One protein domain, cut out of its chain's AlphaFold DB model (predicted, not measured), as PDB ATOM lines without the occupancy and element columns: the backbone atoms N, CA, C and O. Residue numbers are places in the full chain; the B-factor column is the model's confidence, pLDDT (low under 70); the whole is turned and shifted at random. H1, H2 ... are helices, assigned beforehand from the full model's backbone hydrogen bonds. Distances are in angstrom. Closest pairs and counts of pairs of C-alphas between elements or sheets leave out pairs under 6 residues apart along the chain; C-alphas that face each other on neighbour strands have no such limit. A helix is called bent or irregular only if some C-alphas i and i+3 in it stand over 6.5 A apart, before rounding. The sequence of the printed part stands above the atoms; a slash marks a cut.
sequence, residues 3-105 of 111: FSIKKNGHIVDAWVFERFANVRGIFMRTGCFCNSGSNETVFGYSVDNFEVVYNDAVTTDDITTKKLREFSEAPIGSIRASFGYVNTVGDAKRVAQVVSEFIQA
ATOM      1  N   PHE A   3     133.967 137.059 118.970       84.81
ATOM      2  CA  PHE A   3     134.876 135.938 119.191       84.81
ATOM      3  C   PHE A   3     135.948 135.840 118.098       84.81
ATOM      4  O   PHE A   3     135.825 136.427 117.020       84.81
ATOM      5  N   SER A   4     136.978 135.050 118.393       85.31
ATOM      6  CA  SER A   4     138.051 134.665 117.473       85.31
ATOM      7  C   SER A   4     138.129 133.142 117.430       85.31
ATOM      8  O   SER A   4     137.714 132.472 118.378       85.31
ATOM      9  N   ILE A   5     138.646 132.579 116.340       85.44
ATOM     10  CA  ILE A   5     138.787 131.128 116.191       85.44
ATOM     11  C   ILE A   5     140.263 130.767 116.272       85.44
ATOM     12  O   ILE A   5     141.080 131.326 115.542       85.44
ATOM     13  N   LYS A   6     140.588 129.808 117.142       85.25
ATOM     14  CA  LYS A   6     141.918 129.205 117.237       85.25
ATOM     15  C   LYS A   6     141.899 127.818 116.598       85.25
ATOM     16  O   LYS A   6     141.023 127.012 116.902       85.25
ATOM     17  N   LYS A   7     142.879 127.536 115.745       83.50
ATOM     18  CA  LYS A   7     143.057 126.269 115.040       83.50
ATOM     19  C   LYS A   7     144.534 125.905 114.976       83.50
ATOM     20  O   LYS A   7     145.356 126.742 114.630       83.50
ATOM     21  N   ASN A   8     144.874 124.666 115.334       83.69
ATOM     22  CA  ASN A   8     146.255 124.165 115.343       83.69
ATOM     23  C   ASN A   8     147.243 125.080 116.097       83.69
ATOM     24  O   ASN A   8     148.388 125.222 115.699       83.69
ATOM     25  N   GLY A   9     146.794 125.743 117.168       82.19
ATOM     26  CA  GLY A   9     147.634 126.679 117.924       82.19
ATOM     27  C   GLY A   9     147.629 128.122 117.408       82.19
ATOM     28  O   GLY A   9     147.996 129.011 118.170       82.19
ATOM     29  N   HIS A  10     147.119 128.374 116.203       80.75
ATOM     30  CA  HIS A  10     147.106 129.688 115.562       80.75
ATOM     31  C   HIS A  10     145.711 130.295 115.544       80.75
ATOM     32  O   HIS A  10     144.702 129.594 115.484       80.75
ATOM     33  N   ILE A  11     145.646 131.616 115.606       82.88
ATOM     34  CA  ILE A  11     144.388 132.338 115.449       82.88
ATOM     35  C   ILE A  11     144.146 132.517 113.958       82.88
ATOM     36  O   ILE A  11     145.081 132.712 113.189       82.88
ATOM     37  N   VAL A  12     142.896 132.368 113.542       85.50
ATOM     38  CA  VAL A  12     142.523 132.430 112.134       85.50
ATOM     39  C   VAL A  12     142.024 133.829 111.793       85.50
ATOM     40  O   VAL A  12     141.217 134.394 112.534       85.50
ATOM     41  N   ASP A  13     142.462 134.355 110.648       84.75
ATOM     42  CA  ASP A  13     141.955 135.608 110.095       84.75
ATOM     43  C   ASP A  13     140.428 135.583 109.941       84.75
ATOM     44  O   ASP A  13     139.841 134.654 109.373       84.75
ATOM     45  N   ALA A  14     139.766 136.638 110.424       87.69
ATOM     46  CA  ALA A  14     138.310 136.682 110.507       87.69
ATOM     47  C   ALA A  14     137.626 136.519 109.133       87.69
ATOM     48  O   ALA A  14     136.579 135.875 109.053       87.69
ATOM     49  N   TRP A  15     138.223 137.023 108.041       86.88
ATOM     50  CA  TRP A  15     137.665 136.861 106.687       86.88
ATOM     51  C   TRP A  15     137.717 135.420 106.171       86.88
ATOM     52  O   TRP A  15     136.938 135.057 105.290       86.88
ATOM     53  N   VAL A  16     138.617 134.574 106.683       89.56
ATOM     54  CA  VAL A  16     138.665 133.160 106.280       89.56
ATOM     55  C   VAL A  16     137.410 132.460 106.785       89.56
ATOM     56  O   VAL A  16     136.724 131.775 106.023       89.56
ATOM     57  N   PHE A  17     137.054 132.706 108.048       90.56
ATOM     58  CA  PHE A  17     135.794 132.232 108.604       90.56
ATOM     59  C   PHE A  17     134.583 132.875 107.915       90.56
ATOM     60  O   PHE A  17     133.623 132.176 107.607       90.56
ATOM     61  N   GLU A  18     134.628 134.177 107.622       91.44
ATOM     62  CA  GLU A  18     133.559 134.878 106.899       91.44
ATOM     63  C   GLU A  18     133.214 134.195 105.576       91.44
ATOM     64  O   GLU A  18     132.061 133.852 105.329       91.44
ATOM     65  N   ARG A  19     134.225 133.943 104.734       91.44
ATOM     66  CA  ARG A  19     134.040 133.282 103.438       91.44
ATOM     67  C   ARG A  19     133.449 131.887 103.615       91.44
ATOM     68  O   ARG A  19     132.534 131.512 102.884       91.44
ATOM     69  N   PHE A  20     133.928 131.143 104.609       93.00
ATOM     70  CA  PHE A  20     133.424 129.808 104.923       93.00
ATOM     71  C   PHE A  20     131.966 129.807 105.411       93.00
ATOM     72  O   PHE A  20     131.199 128.903 105.067       93.00
ATOM     73  N   ALA A  21     131.579 130.801 106.209       93.50
ATOM     74  CA  ALA A  21     130.221 130.953 106.716       93.50
ATOM     75  C   ALA A  21     129.256 131.430 105.617       93.50
ATOM     76  O   ALA A  21     128.147 130.901 105.499       93.50
ATOM     77  N   ASN A  22     129.704 132.345 104.751       93.81
ATOM     78  CA  ASN A  22     128.906 132.896 103.656       93.81
ATOM     79  C   ASN A  22     128.448 131.807 102.676       93.81
ATOM     80  O   ASN A  22     127.271 131.768 102.320       93.81
ATOM     81  N   VAL A  23     129.321 130.860 102.307       94.44
ATOM     82  CA  VAL A  23     128.930 129.731 101.434       94.44
ATOM     83  C   VAL A  23     127.918 128.775 102.085       94.44
ATOM     84  O   VAL A  23     127.287 127.982 101.395       94.44
ATOM     85  N   ARG A  24     127.721 128.866 103.408       94.06
ATOM     86  CA  ARG A  24     126.717 128.118 104.190       94.06
ATOM     87  C   ARG A  24     125.473 128.953 104.512       94.06
ATOM     88  O   ARG A  24     124.616 128.527 105.293       94.06
ATOM     89  N   GLY A  25     125.362 130.144 103.924       93.81
ATOM     90  CA  GLY A  25     124.246 131.065 104.137       93.81
ATOM     91  C   GLY A  25     124.216 131.687 105.534       93.81
ATOM     92  O   GLY A  25     123.147 132.070 105.998       93.81
ATOM     93  N   ILE A  26     125.359 131.753 106.225       93.19
ATOM     94  CA  ILE A  26     125.509 132.466 107.495       93.19
ATOM     95  C   ILE A  26     126.376 133.698 107.254       93.19
ATOM     96  O   ILE A  26     127.583 133.589 107.063       93.19
ATOM     97  N   PHE A  27     125.750 134.872 107.286       90.69
ATOM     98  CA  PHE A  27     126.418 136.149 107.055       90.69
ATOM     99  C   PHE A  27     126.809 136.779 108.387       90.69
ATOM    100  O   PHE A  27     125.957 137.111 109.214       90.69
ATOM    101  N   MET A  28     128.111 136.928 108.606       85.81
ATOM    102  CA  MET A  28     128.686 137.434 109.852       85.81
ATOM    103  C   MET A  28     129.408 138.747 109.582       85.81
ATOM    104  O   MET A  28     129.962 138.942 108.505       85.81
ATOM    105  N   ARG A  29     129.439 139.645 110.570       83.94
ATOM    106  CA  ARG A  29     130.269 140.850 110.470       83.94
ATOM    107  C   ARG A  29     131.671 140.517 110.960       83.94
ATOM    108  O   ARG A  29     131.839 140.143 112.119       83.94
ATOM    109  N   THR A  30     132.658 140.661 110.091       84.50
ATOM    110  CA  THR A  30     134.082 140.445 110.386       84.50
ATOM    111  C   THR A  30     134.851 141.758 110.244       84.50
ATOM    112  O   THR A  30     134.269 142.795 109.924       84.50
ATOM    113  N   GLY A  31     136.145 141.758 110.576       74.12
ATOM    114  CA  GLY A  31     136.991 142.954 110.456       74.12
ATOM    115  C   GLY A  31     136.669 144.061 111.465       74.12
ATOM    116  O   GLY A  31     137.240 145.143 111.407       74.12
ATOM    117  N   CYS A  32     135.770 143.799 112.415       63.91
ATOM    118  CA  CYS A  32     135.435 144.736 113.471       63.91
ATOM    119  C   CYS A  32     136.574 144.754 114.501       63.91
ATOM    120  O   CYS A  32     136.783 143.766 115.211       63.91
ATOM    121  N   PHE A  33     137.270 145.888 114.630       65.50
ATOM    122  CA  PHE A  33     138.188 146.182 115.743       65.50
ATOM    123  C   PHE A  33     137.447 146.450 117.059       65.50
ATOM    124  O   PHE A  33     138.000 146.986 118.003       65.50
ATOM    125  N   CYS A  34     136.183 146.050 117.177       61.09
ATOM    126  CA  CYS A  34     135.378 146.251 118.377       61.09
ATOM    127  C   CYS A  34     135.848 145.442 119.604       61.09
ATOM    128  O   CYS A  34     135.092 145.315 120.564       61.09
ATOM    129  N   ASN A  35     137.063 144.885 119.570       65.88
ATOM    130  CA  ASN A  35     137.732 144.287 120.714       65.88
ATOM    131  C   ASN A  35     139.269 144.448 120.662       65.88
ATOM    132  O   ASN A  35     139.996 143.498 120.945       65.88
ATOM    133  N   SER A  36     139.768 145.625 120.264       60.00
ATOM    134  CA  SER A  36     141.202 145.879 120.042       60.00
ATOM    135  C   SER A  36     142.073 145.489 121.239       60.00
ATOM    136  O   SER A  36     142.966 144.673 121.063       60.00
ATOM    137  N   GLY A  37     141.748 145.934 122.459       61.25
ATOM    138  CA  GLY A  37     142.569 145.622 123.639       61.25
ATOM    139  C   GLY A  37     142.619 144.130 124.008       61.25
ATOM    140  O   GLY A  37     143.653 143.628 124.453       61.25
ATOM    141  N   SER A  38     141.542 143.372 123.764       66.38
ATOM    142  CA  SER A  38     141.607 141.912 123.933       66.38
ATOM    143  C   SER A  38     142.434 141.266 122.829       66.38
ATOM    144  O   SER A  38     143.137 140.295 123.086       66.38
ATOM    145  N   ASN A  39     142.356 141.779 121.601       69.81
ATOM    146  CA  ASN A  39     143.141 141.253 120.494       69.81
ATOM    147  C   ASN A  39     144.635 141.529 120.689       69.81
ATOM    148  O   ASN A  39     145.423 140.621 120.474       69.81
ATOM    149  N   GLU A  40     145.029 142.708 121.176       70.19
ATOM    150  CA  GLU A  40     146.426 143.001 121.529       70.19
ATOM    151  C   GLU A  40     146.959 142.005 122.561       70.19
ATOM    152  O   GLU A  40     148.000 141.381 122.367       70.19
ATOM    153  N   THR A  41     146.181 141.771 123.621       70.00
ATOM    154  CA  THR A  41     146.538 140.824 124.687       70.00
ATOM    155  C   THR A  41     146.639 139.384 124.174       70.00
ATOM    156  O   THR A  41     147.553 138.653 124.548       70.00
ATOM    157  N   VAL A  42     145.693 138.942 123.338       71.44
ATOM    158  CA  VAL A  42     145.606 137.540 122.894       71.44
ATOM    159  C   VAL A  42     146.549 137.257 121.721       71.44
ATOM    160  O   VAL A  42     147.014 136.128 121.578       71.44
ATOM    161  N   PHE A  43     146.801 138.242 120.859       71.50
ATOM    162  CA  PHE A  43     147.546 138.060 119.611       71.50
ATOM    163  C   PHE A  43     148.971 138.634 119.701       71.50
ATOM    164  O   PHE A  43     149.783 138.347 118.828       71.50
ATOM    165  N   GLY A  44     149.294 139.402 120.748       71.50
ATOM    166  CA  GLY A  44     150.653 139.865 121.042       71.50
ATOM    167  C   GLY A  44     151.155 141.010 120.160       71.50
ATOM    168  O   GLY A  44     152.364 141.202 120.065       71.50
ATOM    169  N   TYR A  45     150.258 141.762 119.518       69.56
ATOM    170  CA  TYR A  45     150.592 142.982 118.772       69.56
ATOM    171  C   TYR A  45     150.060 144.220 119.506       69.56
ATOM    172  O   TYR A  45     149.147 144.098 120.317       69.56
ATOM    173  N   SER A  46     150.603 145.405 119.209       75.06
ATOM    174  CA  SER A  46     150.044 146.681 119.673       75.06
ATOM    175  C   SER A  46     149.263 147.358 118.552       75.06
ATOM    176  O   SER A  46     149.730 147.393 117.411       75.06
ATOM    177  N   VAL A  47     148.077 147.895 118.852       67.44
ATOM    178  CA  VAL A  47     147.284 148.650 117.873       67.44
ATOM    179  C   VAL A  47     147.956 149.961 117.479       67.44
ATOM    180  O   VAL A  47     147.744 150.425 116.360       67.44
ATOM    181  N   ASP A  48     148.811 150.502 118.346       74.56
ATOM    182  CA  ASP A  48     149.594 151.712 118.087       74.56
ATOM    183  C   ASP A  48     150.613 151.485 116.959       74.56
ATOM    184  O   ASP A  48     150.967 152.408 116.234       74.56
ATOM    185  N   ASN A  49     151.009 150.237 116.682       73.69
ATOM    186  CA  ASN A  49     151.846 149.937 115.515       73.69
ATOM    187  C   ASN A  49     151.128 150.219 114.182       73.69
ATOM    188  O   ASN A  49     151.783 150.372 113.153       73.69
ATOM    189  N   PHE A  50     149.793 150.309 114.181       74.69
ATOM    190  CA  PHE A  50     149.024 150.727 113.007       74.69
ATOM    191  C   PHE A  50     148.867 152.246 112.907       74.69
ATOM    192  O   PHE A  50     148.306 152.713 111.920       74.69
ATOM    193  N   GLU A  51     149.365 153.028 113.873       75.00
ATOM    194  CA  GLU A  51     149.284 154.494 113.858       75.00
ATOM    195  C   GLU A  51     149.884 155.083 112.578       75.00
ATOM    196  O   GLU A  51     149.284 155.966 111.975       75.00
ATOM    197  N   VAL A  52     150.986 154.513 112.079       72.38
ATOM    198  CA  VAL A  52     151.577 154.887 110.781       72.38
ATOM    199  C   VAL A  52     150.581 154.703 109.632       72.38
ATOM    200  O   VAL A  52     150.440 155.590 108.802       72.38
ATOM    201  N   VAL A  53     149.824 153.601 109.614       72.19
ATOM    202  CA  VAL A  53     148.812 153.337 108.575       72.19
ATOM    203  C   VAL A  53     147.658 154.338 108.660       72.19
ATOM    204  O   VAL A  53     147.128 154.746 107.630       72.19
ATOM    205  N   TYR A  54     147.266 154.745 109.871       71.06
ATOM    206  CA  TYR A  54     146.223 155.754 110.068       71.06
ATOM    207  C   TYR A  54     146.705 157.168 109.716       71.06
ATOM    208  O   TYR A  54     145.938 157.939 109.147       71.06
ATOM    209  N   ASN A  55     147.960 157.495 110.023       75.19
ATOM    210  CA  ASN A  55     148.556 158.807 109.770       75.19
ATOM    211  C   ASN A  55     148.939 159.008 108.293       75.19
ATOM    212  O   ASN A  55     148.855 160.129 107.796       75.19
ATOM    213  N   ASP A  56     149.298 157.933 107.582       71.94
ATOM    214  CA  ASP A  56     149.591 157.950 106.141       71.94
ATOM    215  C   ASP A  56     148.324 157.838 105.269       71.94
ATOM    216  O   ASP A  56     148.386 157.958 104.040       71.94
ATOM    217  N   ALA A  57     147.156 157.599 105.875       74.00
ATOM    218  CA  ALA A  57     145.891 157.553 105.157       74.00
ATOM    219  C   ALA A  57     145.506 158.953 104.650       74.00
ATOM    220  O   ALA A  57     145.222 159.864 105.425       74.00
ATOM    221  N   VAL A  58     145.449 159.121 103.326       63.69
ATOM    222  CA  VAL A  58     145.053 160.387 102.683       63.69
ATOM    223  C   VAL A  58     143.547 160.624 102.831       63.69
ATOM    224  O   VAL A  58     143.086 161.762 102.926       63.69
ATOM    225  N   THR A  59     142.772 159.541 102.874       74.81
ATOM    226  CA  THR A  59     141.321 159.544 103.069       74.81
ATOM    227  C   THR A  59     140.896 158.436 104.031       74.81
ATOM    228  O   THR A  59     141.610 157.458 104.231       74.81
ATOM    229  N   THR A  60     139.691 158.523 104.601       65.69
ATOM    230  CA  THR A  60     139.133 157.428 105.423       65.69
ATOM    231  C   THR A  60     138.970 156.125 104.643       65.69
ATOM    232  O   THR A  60     139.026 155.049 105.234       65.69
ATOM    233  N   ASP A  61     138.823 156.212 103.321       73.00
ATOM    234  CA  ASP A  61     138.725 155.053 102.431       73.00
ATOM    235  C   ASP A  61     140.072 154.322 102.285       73.00
ATOM    236  O   ASP A  61     140.111 153.153 101.898       73.00
ATOM    237  N   ASP A  62     141.181 154.967 102.662       69.56
ATOM    238  CA  ASP A  62     142.491 154.328 102.732       69.56
ATOM    239  C   ASP A  62     142.648 153.423 103.954       69.56
ATOM    240  O   ASP A  62     143.531 152.567 103.961       69.56
ATOM    241  N   ILE A  63     141.782 153.544 104.959       73.44
ATOM    242  CA  ILE A  63     141.839 152.740 106.179       73.44
ATOM    243  C   ILE A  63     140.969 151.499 105.976       73.44
ATOM    244  O   ILE A  63     139.822 151.411 106.415       73.44
ATOM    245  N   THR A  64     141.523 150.513 105.271       76.19
ATOM    246  CA  THR A  64     140.838 149.237 105.022       76.19
ATOM    247  C   THR A  64     141.406 148.124 105.892       76.19
ATOM    248  O   THR A  64     142.608 148.066 106.148       76.19
ATOM    249  N   THR A  65     140.563 147.155 106.262       72.81
ATOM    250  CA  THR A  65     141.012 145.923 106.930       72.81
ATOM    251  C   THR A  65     142.081 145.204 106.106       72.81
ATOM    252  O   THR A  65     142.999 144.629 106.664       72.81
ATOM    253  N   LYS A  66     142.026 145.275 104.770       77.12
ATOM    254  CA  LYS A  66     143.063 144.689 103.913       77.12
ATOM    255  C   LYS A  66     144.435 145.333 104.159       77.12
ATOM    256  O   LYS A  66     145.385 144.611 104.433       77.12
ATOM    257  N   LYS A  67     144.519 146.665 104.114       77.12
ATOM    258  CA  LYS A  67     145.765 147.403 104.382       77.12
ATOM    259  C   LYS A  67     146.263 147.157 105.805       77.12
ATOM    260  O   LYS A  67     147.434 146.878 105.998       77.12
ATOM    261  N   LEU A  68     145.371 147.152 106.797       76.31
ATOM    262  CA  LEU A  68     145.753 146.832 108.175       76.31
ATOM    263  C   LEU A  68     146.317 145.408 108.305       76.31
ATOM    264  O   LEU A  68     147.229 145.194 109.096       76.31
ATOM    265  N   ARG A  69     145.840 144.428 107.523       77.50
ATOM    266  CA  ARG A  69     146.431 143.082 107.551       77.50
ATOM    267  C   ARG A  69     147.841 143.066 106.983       77.50
ATOM    268  O   ARG A  69     148.689 142.375 107.532       77.50
ATOM    269  N   GLU A  70     148.085 143.790 105.894       79.75
ATOM    270  CA  GLU A  70     149.404 143.841 105.243       79.75
ATOM    271  C   GLU A  70     150.504 144.334 106.202       79.75
ATOM    272  O   GLU A  70     151.656 143.936 106.066       79.75
ATOM    273  N   PHE A  71     150.138 145.131 107.211       75.88
ATOM    274  CA  PHE A  71     151.037 145.635 108.253       75.88
ATOM    275  C   PHE A  71     151.075 144.779 109.533       75.88
ATOM    276  O   PHE A  71     151.786 145.128 110.473       75.88
ATOM    277  N   SER A  72     150.323 143.675 109.606       76.19
ATOM    278  CA  SER A  72     150.269 142.818 110.793       76.19
ATOM    279  C   SER A  72     150.786 141.412 110.531       76.19
ATOM    280  O   SER A  72     150.312 140.715 109.632       76.19
ATOM    281  N   GLU A  73     151.687 140.957 111.399       77.44
ATOM    282  CA  GLU A  73     152.108 139.552 111.477       77.44
ATOM    283  C   GLU A  73     151.073 138.665 112.191       77.44
ATOM    284  O   GLU A  73     151.140 137.438 112.117       77.44
ATOM    285  N   ALA A  74     150.098 139.275 112.873       78.06
ATOM    286  CA  ALA A  74     149.017 138.587 113.557       78.06
ATOM    287  C   ALA A  74     147.683 138.766 112.810       78.06
ATOM    288  O   ALA A  74     147.488 139.753 112.095       78.06
ATOM    289  N   PRO A  75     146.720 137.846 112.990       79.38
ATOM    290  CA  PRO A  75     145.372 138.048 112.482       79.38
ATOM    291  C   PRO A  75     144.768 139.342 113.013       79.38
ATOM    292  O   PRO A  75     144.943 139.670 114.180       79.38
ATOM    293  N   ILE A  76     143.996 140.058 112.204       77.62
ATOM    294  CA  ILE A  76     143.366 141.308 112.650       77.62
ATOM    295  C   ILE A  76     141.843 141.209 112.722       77.62
ATOM    296  O   ILE A  76     141.181 140.472 111.985       77.62
ATOM    297  N   GLY A  77     141.273 142.022 113.609       79.62
ATOM    298  CA  GLY A  77     139.833 142.124 113.803       79.62
ATOM    299  C   GLY A  77     139.235 140.952 114.583       79.62
ATOM    300  O   GLY A  77     139.911 140.220 115.302       79.62
ATOM    301  N   SER A  78     137.915 140.824 114.504       84.19
ATOM    302  CA  SER A  78     137.154 139.802 115.220       84.19
ATOM    303  C   SER A  78     135.902 139.413 114.441       84.19
ATOM    304  O   SER A  78     135.466 140.133 113.535       84.19
ATOM    305  N   ILE A  79     135.320 138.269 114.795       88.00
ATOM    306  CA  ILE A  79     134.037 137.818 114.260       88.00
ATOM    307  C   ILE A  79     132.941 138.283 115.216       88.00
ATOM    308  O   ILE A  79     132.983 137.992 116.414       88.00
ATOM    309  N   ARG A  80     131.930 138.982 114.693       89.62
ATOM    310  CA  ARG A  80     130.764 139.424 115.460       89.62
ATOM    311  C   ARG A  80     129.484 138.789 114.927       89.62
ATOM    312  O   ARG A  80     129.042 139.077 113.814       89.62
ATOM    313  N   ALA A  81     128.850 137.997 115.786       88.50
ATOM    314  CA  ALA A  81     127.499 137.487 115.595       88.50
ATOM    315  C   ALA A  81     126.503 138.373 116.357       88.50
ATOM    316  O   ALA A  81     126.589 138.511 117.585       88.50
ATOM    317  N   SER A  82     125.561 138.974 115.635       87.88
ATOM    318  CA  SER A  82     124.478 139.781 116.200       87.88
ATOM    319  C   SER A  82     123.165 139.021 116.060       87.88
ATOM    320  O   SER A  82     122.819 138.611 114.958       87.88
ATOM    321  N   PHE A  83     122.443 138.868 117.166       89.94
ATOM    322  CA  PHE A  83     121.090 138.319 117.181       89.94
ATOM    323  C   PHE A  83     120.112 139.451 117.508       89.94
ATOM    324  O   PHE A  83     120.362 140.235 118.424       89.94
ATOM    325  N   GLY A  84     119.039 139.562 116.733       89.56
ATOM    326  CA  GLY A  84     117.930 140.486 116.934       89.56
ATOM    327  C   GLY A  84     116.626 139.753 117.245       89.56
ATOM    328  O   GLY A  84     116.588 138.528 117.346       89.56
ATOM    329  N   TYR A  85     115.538 140.514 117.364       94.38
ATOM    330  CA  TYR A  85     114.230 140.017 117.815       94.38
ATOM    331  C   TYR A  85     113.633 138.885 116.973       94.38
ATOM    332  O   TYR A  85     112.851 138.094 117.484       94.38
ATOM    333  N   VAL A  86     113.986 138.808 115.690       95.75
ATOM    334  CA  VAL A  86     113.466 137.787 114.767       95.75
ATOM    335  C   VAL A  86     114.251 136.478 114.814       95.75
ATOM    336  O   VAL A  86     113.819 135.490 114.230       95.75
ATOM    337  N   ASN A  87     115.413 136.457 115.474       94.44
ATOM    338  CA  ASN A  87     116.223 135.254 115.534       94.44
ATOM    339  C   ASN A  87     115.634 134.231 116.501       94.44
ATOM    340  O   ASN A  87     115.131 134.548 117.575       94.44
ATOM    341  N   THR A  88     115.772 132.972 116.120       96.19
ATOM    342  CA  THR A  88     115.335 131.811 116.879       96.19
ATOM    343  C   THR A  88     116.531 131.087 117.496       96.19
ATOM    344  O   THR A  88     117.688 131.272 117.109       96.19
ATOM    345  N   VAL A  89     116.254 130.162 118.417       95.94
ATOM    346  CA  VAL A  89     117.270 129.212 118.904       95.94
ATOM    347  C   VAL A  89     117.839 128.368 117.753       95.94
ATOM    348  O   VAL A  89     119.006 127.983 117.795       95.94
ATOM    349  N   GLY A  90     117.042 128.100 116.712       96.69
ATOM    350  CA  GLY A  90     117.492 127.404 115.506       96.69
ATOM    351  C   GLY A  90     118.598 128.160 114.770       96.69
ATOM    352  O   GLY A  90     119.599 127.555 114.392       96.69
ATOM    353  N   ASP A  91     118.479 129.484 114.659       94.62
ATOM    354  CA  ASP A  91     119.502 130.326 114.026       94.62
ATOM    355  C   ASP A  91     120.811 130.304 114.820       94.62
ATOM    356  O   ASP A  91     121.889 130.123 114.254       94.62
ATOM    357  N   ALA A  92     120.722 130.406 116.150       93.62
ATOM    358  CA  ALA A  92     121.888 130.303 117.023       93.62
ATOM    359  C   ALA A  92     122.578 128.932 116.903       93.62
ATOM    360  O   ALA A  92     123.806 128.858 116.817       93.62
ATOM    361  N   LYS A  93     121.798 127.845 116.826       95.62
ATOM    362  CA  LYS A  93     122.323 126.490 116.593       95.62
ATOM    363  C   LYS A  93     123.001 126.367 115.233       95.62
ATOM    364  O   LYS A  93     124.068 125.767 115.154       95.62
ATOM    365  N   ARG A  94     122.435 126.967 114.184       95.12
ATOM    366  CA  ARG A  94     123.034 126.969 112.843       95.12
ATOM    367  C   ARG A  94     124.376 127.703 112.830       95.12
ATOM    368  O   ARG A  94     125.328 127.203 112.242       95.12
ATOM    369  N   VAL A  95     124.496 128.829 113.539       93.56
ATOM    370  CA  VAL A  95     125.787 129.519 113.725       93.56
ATOM    371  C   VAL A  95     126.795 128.616 114.444       93.56
ATOM    372  O   VAL A  95     127.919 128.462 113.968       93.56
ATOM    373  N   ALA A  96     126.400 127.982 115.553       93.38
ATOM    374  CA  ALA A  96     127.272 127.072 116.297       93.38
ATOM    375  C   ALA A  96     127.729 125.871 115.446       93.38
ATOM    376  O   ALA A  96     128.891 125.471 115.513       93.38
ATOM    377  N   GLN A  97     126.841 125.338 114.604       95.50
ATOM    378  CA  GLN A  97     127.165 124.269 113.667       95.50
ATOM    379  C   GLN A  97     128.232 124.709 112.655       95.50
ATOM    380  O   GLN A  97     129.230 124.011 112.501       95.50
ATOM    381  N   VAL A  98     128.084 125.881 112.026       94.25
ATOM    382  CA  VAL A  98     129.086 126.407 111.079       94.25
ATOM    383  C   VAL A  98     130.446 126.617 111.749       94.25
ATOM    384  O   VAL A  98     131.478 126.312 111.153       94.25
ATOM    385  N   VAL A  99     130.470 127.096 112.997       92.38
ATOM    386  CA  VAL A  99     131.714 127.218 113.774       92.38
ATOM    387  C   VAL A  99     132.354 125.846 114.007       92.38
ATOM    388  O   VAL A  99     133.554 125.691 113.790       92.38
ATOM    389  N   SER A 100     131.564 124.841 114.393       93.19
ATOM    390  CA  SER A 100     132.047 123.467 114.591       93.19
ATOM    391  C   SER A 100     132.620 122.865 113.303       93.19
ATOM    392  O   SER A 100     133.738 122.350 113.299       93.19
ATOM    393  N   GLU A 101     131.902 123.004 112.185       93.69
ATOM    394  CA  GLU A 101     132.356 122.549 110.866       93.69
ATOM    395  C   GLU A 101     133.673 123.217 110.460       93.69
ATOM    396  O   GLU A 101     134.566 122.554 109.938       93.69
ATOM    397  N   PHE A 102     133.834 124.516 110.726       92.38
ATOM    398  CA  PHE A 102     135.065 125.240 110.409       92.38
ATOM    399  C   PHE A 102     136.274 124.728 111.197       92.38
ATOM    400  O   PHE A 102     137.382 124.626 110.662       92.38
ATOM    401  N   ILE A 103     136.081 124.400 112.475       89.81
ATOM    402  CA  ILE A 103     137.142 123.854 113.328       89.81
ATOM    403  C   ILE A 103     137.614 122.500 112.778       89.81
ATOM    404  O   ILE A 103     138.818 122.257 112.742       89.81
ATOM    405  N   GLN A 104     136.693 121.671 112.279       89.81
ATOM    406  CA  GLN A 104     136.976 120.323 111.770       89.81
ATOM    407  C   GLN A 104     137.480 120.285 110.320       89.81
ATOM    408  O   GLN A 104     138.257 119.403 109.972       89.81
ATOM    409  N   ALA A 105     137.045 121.211 109.463       87.88
ATOM    410  CA  ALA A 105     137.383 121.198 108.039       87.88
ATOM    411  C   ALA A 105     138.878 121.449 107.791       87.88
ATOM    412  O   ALA A 105     139.477 122.266 108.474       87.88
TER     413      ALA A 105
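Overview. This is residues 3 to 105 of the 111 residues of an uncharacterized protein of Candidatus Kerfeldbacteria bacterium CG08_land_8_20_14_0_20_42_7 (UniProt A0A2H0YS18). Look for two small groups of helices set toward the two ends of the long axis: the longest helix, H5, with H1 near one end, and H3 and H4 with H2 near the other. Two long stretches without a named element, residues 23 to 35 and 71 to 88, cross between the groups, and residues 56 to 61 and 84 to 90 stick out. You have 103 printed residues with five named helices, H1 to H5 in chain order, and no named strand; the class is all helix, though helices hold just 48 of the 103 residues. The whole is only just compact, close to loose, with a radius of gyration of the C-alphas of 15.2 A and spans of 45 by 32 by 23 A.

Along the chain. Find C-alpha 89 at (117.270, 129.212, 118.904); from there H5, residues 89 to 104, runs 22.8 A to C-alpha 104 at (136.976, 120.323, 111.770). H1, residues 14 to 22, begins at C-alpha 14 at (138.310, 136.682, 110.507) and is 12.2 A long. H3, residues 47 to 55, is 13.1 A long. It is irregular, but only just: C-alphas 49 and 52 are 6.9 A apart. H2 is residues 36 to 43, and H4 is residues 65 to 70. Before H1, residues 6 to 7 pair with residues 10 to 11, antiparallel.

Arrangement. Begin at H5, which only just touches H1, with 3 pairs of C-alphas within 8 A, and with its residues 98 to 102 alone. Their closest C-alphas, those of Val 98 and Ala 21, are 6.4 A apart. The two helices run opposite ways at a steep tilt of 60 degrees. In the other group, H3 and H4 only just touch, with 3 pairs within 8 A, the closest C-alphas being those of Phe 50 and Leu 68 at 7.0 A. They stand about perpendicular, at 76 degrees. H2 is close to H3 but not clearly touching it: the closest C-alphas, those of Glu 40 and Val 47, are 6.8 A apart. H1 is apart from H2, H3 and H4. In H1, H2, H4 and H5 every O i to N i+4 pair is within hydrogen-bond range; H3 has 2 of 5, and 5 of 6 O i to N i+3 pairs.

Size, cuts and confidence. The two C-alphas farthest apart, those of Asp 56 and Gly 90, are 45.3 A apart. The printed part, residues 3 to 105, has no cut. The links H1 to H2 and H4 to H5 are long. The mean pLDDT of the printed part is 81.9; look for values under 70 at residues 32 to 39, 45, 47, 58, 60 and 62.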